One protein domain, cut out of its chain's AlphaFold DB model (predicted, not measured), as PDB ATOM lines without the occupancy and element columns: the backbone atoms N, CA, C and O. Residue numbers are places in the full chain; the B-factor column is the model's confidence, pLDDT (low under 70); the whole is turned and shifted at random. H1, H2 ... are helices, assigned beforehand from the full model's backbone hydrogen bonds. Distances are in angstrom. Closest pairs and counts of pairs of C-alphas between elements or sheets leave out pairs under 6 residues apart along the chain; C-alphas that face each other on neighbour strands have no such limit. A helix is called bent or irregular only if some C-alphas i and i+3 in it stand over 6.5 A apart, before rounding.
ATOM      1  N   ASN A   3     263.077 159.664 104.900       93.62
ATOM      2  CA  ASN A   3     261.731 159.078 104.978       93.62
ATOM      3  C   ASN A   3     260.631 160.021 105.506       93.62
ATOM      4  O   ASN A   3     259.466 159.634 105.502       93.62
ATOM      5  N   GLN A   4     260.935 161.242 105.963       93.81
ATOM      6  CA  GLN A   4     259.914 162.098 106.593       93.81
ATOM      7  C   GLN A   4     258.774 162.478 105.645       93.81
ATOM      8  O   GLN A   4     257.615 162.434 106.048       93.81
ATOM      9  N   SER A   5     259.071 162.817 104.391       93.38
ATOM     10  CA  SER A   5     258.036 163.161 103.406       93.38
ATOM     11  C   SER A   5     257.114 161.971 103.112       93.38
ATOM     12  O   SER A   5     255.896 162.133 103.047       93.38
ATOM     13  N   VAL A   6     257.683 160.765 103.013       94.81
ATOM     14  CA  VAL A   6     256.948 159.505 102.825       94.81
ATOM     15  C   VAL A   6     256.074 159.194 104.041       94.81
ATOM     16  O   VAL A   6     254.901 158.864 103.888       94.81
ATOM     17  N   LEU A   7     256.600 159.370 105.255       97.25
ATOM     18  CA  LEU A   7     255.847 159.163 106.494       97.25
ATOM     19  C   LEU A   7     254.652 160.123 106.599       97.25
ATOM     20  O   LEU A   7     253.546 159.687 106.918       97.25
ATOM     21  N   ILE A   8     254.842 161.405 106.268       97.69
ATOM     22  CA  ILE A   8     253.754 162.398 106.240       97.69
ATOM     23  C   ILE A   8     252.702 162.024 105.190       97.69
ATOM     24  O   ILE A   8     251.503 162.121 105.457       97.69
ATOM     25  N   HIS A   9     253.129 161.585 104.004       97.81
ATOM     26  CA  HIS A   9     252.216 161.121 102.963       97.81
ATOM     27  C   HIS A   9     251.383 159.927 103.438       97.81
ATOM     28  O   HIS A   9     250.161 159.952 103.312       97.81
ATOM     29  N   ASN A  10     252.024 158.915 104.017       98.31
ATOM     30  CA  ASN A  10     251.364 157.689 104.466       98.31
ATOM     31  C   ASN A  10     250.404 157.929 105.631       98.31
ATOM     32  O   ASN A  10     249.394 157.238 105.737       98.31
ATOM     33  N   LEU A  11     250.698 158.915 106.484       98.00
ATOM     34  CA  LEU A  11     249.784 159.351 107.535       98.00
ATOM     35  C   LEU A  11     248.509 159.983 106.953       98.00
ATOM     36  O   LEU A  11     247.420 159.739 107.462       98.00
ATOM     37  N   LYS A  12     248.639 160.785 105.890       98.12
ATOM     38  CA  LYS A  12     247.511 161.476 105.242       98.12
ATOM     39  C   LYS A  12     246.725 160.598 104.260       98.12
ATOM     40  O   LYS A  12     245.582 160.921 103.969       98.12
ATOM     41  N   ASN A  13     247.330 159.526 103.744       98.31
ATOM     42  CA  ASN A  13     246.770 158.672 102.691       98.31
ATOM     43  C   ASN A  13     246.863 157.186 103.104       98.31
ATOM     44  O   ASN A  13     247.711 156.456 102.586       98.31
ATOM     45  N   PRO A  14     246.035 156.724 104.060       95.25
ATOM     46  CA  PRO A  14     246.149 155.381 104.631       95.25
ATOM     47  C   PRO A  14     245.885 154.253 103.621       95.25
ATOM     48  O   PRO A  14     246.491 153.190 103.761       95.25
ATOM     49  N   ASP A  15     245.064 154.505 102.597       98.06
ATOM     50  CA  ASP A  15     244.719 153.536 101.543       98.06
ATOM     51  C   ASP A  15     245.699 153.551 100.356       98.06
ATOM     52  O   ASP A  15     245.645 152.690  99.483       98.06
ATOM     53  N   ASN A  16     246.615 154.523 100.315       97.62
ATOM     54  CA  ASN A  16     247.621 154.670  99.263       97.62
ATOM     55  C   ASN A  16     248.993 154.925  99.894       97.62
ATOM     56  O   ASN A  16     249.548 156.025  99.832       97.62
ATOM     57  N   LYS A  17     249.524 153.907 100.571       97.50
ATOM     58  CA  LYS A  17     250.829 154.008 101.221       97.50
ATOM     59  C   LYS A  17     251.951 153.823 100.211       97.50
ATOM     60  O   LYS A  17     251.926 152.929  99.376       97.50
ATOM     61  N   LYS A  18     252.971 154.663 100.350       96.31
ATOM     62  CA  LYS A  18     254.252 154.550  99.658       96.31
ATOM     63  C   LYS A  18     255.234 153.774 100.526       96.31
ATOM     64  O   LYS A  18     255.216 153.904 101.752       96.31
ATOM     65  N   GLU A  19     256.101 152.995  99.899       95.75
ATOM     66  CA  GLU A  19     257.154 152.278 100.615       95.75
ATOM     67  C   GLU A  19     258.196 153.236 101.196       95.75
ATOM     68  O   GLU A  19     258.480 154.300 100.640       95.75
ATOM     69  N   LEU A  20     258.749 152.856 102.349       95.31
ATOM     70  CA  LEU A  20     259.855 153.579 102.965       95.31
ATOM     71  C   LEU A  20     261.153 153.262 102.222       95.31
ATOM     72  O   LEU A  20     261.383 152.129 101.811       95.31
ATOM     73  N   LEU A  21     262.029 154.259 102.114       93.19
ATOM     74  CA  LEU A  21     263.369 154.074 101.574       93.19
ATOM     75  C   LEU A  21     264.179 153.176 102.515       93.19
ATOM     76  O   LEU A  21     264.214 153.418 103.730       93.19
ATOM     77  N   THR A  22     264.842 152.175 101.939       92.44
ATOM     78  CA  THR A  22     265.815 151.329 102.638       92.44
ATOM     79  C   THR A  22     267.156 152.048 102.765       92.44
ATOM     80  O   THR A  22     267.409 153.046 102.088       92.44
ATOM     81  N   ALA A  23     268.038 151.534 103.625       86.62
ATOM     82  CA  ALA A  23     269.392 152.068 103.752       86.62
ATOM     83  C   ALA A  23     270.155 152.015 102.416       86.62
ATOM     84  O   ALA A  23     270.756 153.011 102.030       86.62
ATOM     85  N   GLU A  24     270.042 150.909 101.675       86.81
ATOM     86  CA  GLU A  24     270.689 150.725 100.366       86.81
ATOM     87  C   GLU A  24     270.191 151.731  99.326       86.81
ATOM     88  O   GLU A  24     270.983 152.305  98.583       86.81
ATOM     89  N   VAL A  25     268.881 151.997  99.290       86.38
ATOM     90  CA  VAL A  25     268.313 152.991  98.368       86.38
ATOM     91  C   VAL A  25     268.765 154.397  98.747       86.38
ATOM     92  O   VAL A  25     269.081 155.197  97.870       86.38
ATOM     93  N   VAL A  26     268.832 154.715 100.042       85.31
ATOM     94  CA  VAL A  26     269.350 156.012 100.500       85.31
ATOM     95  C   VAL A  26     270.819 156.173 100.119       85.31
ATOM     96  O   VAL A  26     271.188 157.235  99.628       85.31
ATOM     97  N   GLU A  27     271.644 155.145 100.302       84.88
ATOM     98  CA  GLU A  27     273.058 155.171  99.925       84.88
ATOM     99  C   GLU A  27     273.239 155.347  98.413       84.88
ATOM    100  O   GLU A  27     274.006 156.206  97.986       84.88
ATOM    101  N   LEU A  28     272.463 154.628  97.596       84.81
ATOM    102  CA  LEU A  28     272.501 154.757  96.136       84.81
ATOM    103  C   LEU A  28     272.083 156.153  95.650       84.81
ATOM    104  O   LEU A  28     272.621 156.658  94.666       84.81
ATOM    105  N   LEU A  29     271.111 156.768  96.326       80.56
ATOM    106  CA  LEU A  29     270.589 158.095  95.995       80.56
ATOM    107  C   LEU A  29     271.396 159.243  96.612       80.56
ATOM    108  O   LEU A  29     271.050 160.398  96.374       80.56
ATOM    109  N   THR A  30     272.431 158.953  97.406       80.88
ATOM    110  CA  THR A  30     273.264 159.977  98.048       80.88
ATOM    111  C   THR A  30     274.690 159.876  97.528       80.88
ATOM    112  O   THR A  30     275.445 158.976  97.893       80.88
ATOM    113  N   SER A  31     275.105 160.833  96.701       80.88
ATOM    114  CA  SER A  31     276.490 160.882  96.231       80.88
ATOM    115  C   SER A  31     277.446 161.310  97.357       80.88
ATOM    116  O   SER A  31     277.109 162.201  98.146       80.88
ATOM    117  N   PRO A  32     278.690 160.786  97.407       75.75
ATOM    118  CA  PRO A  32     279.728 161.289  98.311       75.75
ATOM    119  C   PRO A  32     279.926 162.814  98.235       75.75
ATOM    120  O   PRO A  32     280.244 163.454  99.239       75.75
ATOM    121  N   LEU A  33     279.689 163.412  97.060       75.75
ATOM    122  CA  LEU A  33     279.728 164.862  96.860       75.75
ATOM    123  C   LEU A  33     278.621 165.585  97.643       75.75
ATOM    124  O   LEU A  33     278.877 166.605  98.286       75.75
ATOM    125  N   GLU A  34     277.402 165.051  97.618       78.75
ATOM    126  CA  GLU A  34     276.262 165.613  98.346       78.75
ATOM    127  C   GLU A  34     276.464 165.485  99.857       78.75
ATOM    128  O   GLU A  34     276.166 166.420 100.599       78.75
ATOM    129  N   LEU A  35     277.063 164.383 100.322       80.25
ATOM    130  CA  LEU A  35     277.392 164.204 101.737       80.25
ATOM    131  C   LEU A  35     278.378 165.273 102.238       80.25
ATOM    132  O   LEU A  35     278.201 165.823 103.328       80.25
ATOM    133  N   ALA A  36     279.387 165.615 101.433       81.44
ATOM    134  CA  ALA A  36     280.314 166.700 101.745       81.44
ATOM    135  C   ALA A  36     279.612 168.069 101.776       81.44
ATOM    136  O   ALA A  36     279.876 168.878 102.672       81.44
ATOM    137  N   ALA A  37     278.682 168.316 100.849       81.69
ATOM    138  CA  ALA A  37     277.887 169.540 100.824       81.69
ATOM    139  C   ALA A  37     276.988 169.667 102.068       81.69
ATOM    140  O   ALA A  37     276.994 170.715 102.719       81.69
ATOM    141  N   TYR A  38     276.289 168.596 102.463       82.19
ATOM    142  CA  TYR A  38     275.487 168.575 103.691       82.19
ATOM    143  C   TYR A  38     276.345 168.809 104.935       82.19
ATOM    144  O   TYR A  38     275.972 169.612 105.790       82.19
ATOM    145  N   LYS A  39     277.519 168.171 105.021       85.44
ATOM    146  CA  LYS A  39     278.470 168.390 106.120       85.44
ATOM    147  C   LYS A  39     278.856 169.867 106.229       85.44
ATOM    148  O   LYS A  39     278.803 170.431 107.320       85.44
ATOM    149  N   ASN A  40     279.225 170.496 105.116       86.88
ATOM    150  CA  ASN A  40     279.621 171.903 105.100       86.88
ATOM    151  C   ASN A  40     278.461 172.821 105.504       86.88
ATOM    152  O   ASN A  40     278.644 173.678 106.365       86.88
ATOM    153  N   ALA A  41     277.258 172.588 104.972       86.62
ATOM    154  CA  ALA A  41     276.069 173.359 105.326       86.62
ATOM    155  C   ALA A  41     275.713 173.242 106.821       86.62
ATOM    156  O   ALA A  41     275.395 174.244 107.462       86.62
ATOM    157  N   ILE A  42     275.816 172.040 107.399       85.94
ATOM    158  CA  ILE A  42     275.593 171.812 108.834       85.94
ATOM    159  C   ILE A  42     276.653 172.542 109.665       85.94
ATOM    160  O   ILE A  42     276.298 173.244 110.611       85.94
ATOM    161  N   MET A  43     277.937 172.428 109.312       88.75
ATOM    162  CA  MET A  43     279.016 173.125 110.025       88.75
ATOM    163  C   MET A  43     278.846 174.645 109.966       88.75
ATOM    164  O   MET A  43     278.996 175.318 110.985       88.75
ATOM    165  N   GLU A  44     278.480 175.191 108.806       87.81
ATOM    166  CA  GLU A  44     278.171 176.613 108.673       87.81
ATOM    167  C   GLU A  44     276.985 177.032 109.543       87.81
ATOM    168  O   GLU A  44     277.051 178.068 110.207       87.81
ATOM    169  N   ALA A  45     275.904 176.252 109.548       85.50
ATOM    170  CA  ALA A  45     274.726 176.534 110.360       85.50
ATOM    171  C   ALA A  45     275.050 176.473 111.859       85.50
ATOM    172  O   ALA A  45     274.611 177.339 112.614       85.50
ATOM    173  N   MET A  46     275.867 175.505 112.286       83.62
ATOM    174  CA  MET A  46     276.364 175.414 113.659       83.62
ATOM    175  C   MET A  46     277.215 176.629 114.020       83.62
ATOM    176  O   MET A  46     276.952 177.259 115.038       83.62
ATOM    177  N   PHE A  47     278.175 177.009 113.176       82.69
ATOM    178  CA  PHE A  47     279.024 178.181 113.404       82.69
ATOM    179  C   PHE A  47     278.216 179.485 113.481       82.69
ATOM    180  O   PHE A  47     278.458 180.326 114.344       82.69
ATOM    181  N   LYS A  48     277.223 179.657 112.602       81.31
ATOM    182  CA  LYS A  48     276.309 180.811 112.622       81.31
ATOM    183  C   LYS A  48     275.395 180.777 113.858       81.31
ATOM    184  O   LYS A  48     275.173 181.808 114.483       81.31
ATOM    185  N   GLY A  49     274.899 179.599 114.239       73.12
ATOM    186  CA  GLY A  49     273.967 179.400 115.351       73.12
ATOM    187  C   GLY A  49     274.595 179.455 116.749       73.12
ATOM    188  O   GLY A  49     273.877 179.741 117.713       73.12
ATOM    189  N   THR A  50     275.903 179.207 116.883       64.12
ATOM    190  CA  THR A  50     276.668 179.400 118.132       64.12
ATOM    191  C   THR A  50     277.137 180.842 118.318       64.12
ATOM    192  O   THR A  50     277.512 181.220 119.421       64.12
TER     193      THR A  50
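This is residues 3 to 50 of the 66 residues of an uncharacterized protein of Leucobacter sp (UniProt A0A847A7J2). The printed part is an open, flat trace with one long free arm: the chain runs out along H1, turns round at residues 13 to 16, folds back to the short helix H2, and from there goes over into the arm, the long helix H3. There is no common core, and the three helices follow one another without touching. The printed part has 48 residues, with three named helices in the order H1, H2, H3 and no named strand; its class is all helix. The whole is extended, with a radius of gyration of the C-alphas of 15.3 A, and the C-alphas span 44 by 26 by 11 A along their three main axes.

The printed part begins at Asn 3. H1 follows as residues 4 to 12, 12.5 A from first to last C-alpha; C-alpha 4 is at (259.914, 162.098, 106.593) and C-alpha 12 at (247.511, 161.476, 105.242). Residues 13 to 22 link it to H2. H2 is residues 23 to 28, and C-alpha 23 is at (269.392, 152.068, 103.752). Residues 29 to 31 lead to H3, residues 32 to 50, the longest helix with 19 residues and 27.0 A from first to last C-alpha. H3 ends with C-alpha 50 at (276.668, 179.400, 118.132).

H1 and H2 are apart, with no C-alpha of the one within 8 A of the other. H2 and H3 are apart too, although they follow each other in the chain. H1 and H3 are likewise apart. Residues 11 to 16, of which 11 and 12 belong to H1, stand free. Residues 30 to 50, of which 32 to 50 belong to H3, stand free as well. No two of the helices form a hairpin. In H1, H2 and H3 every pair of O i and N i+4 is within hydrogen-bond range. No helix is bent or irregular.

The two C-alphas farthest apart are those of Asp 15 and Thr 50, at 44.3 A, while the first and last printed C-alphas, of Asn 3 and Thr 50, are 28.4 A apart. The printed part has no cut. The link from H1 to H2 has 10 residues and is short; the link from H2 to H3 has 3 residues and is tight; no link is long. The mean pLDDT of the printed part is 88.1, and residue 50 is the one printed residue under 70. Mean pLDDT is 97 in H1, 86 in H2 and 81 in H3.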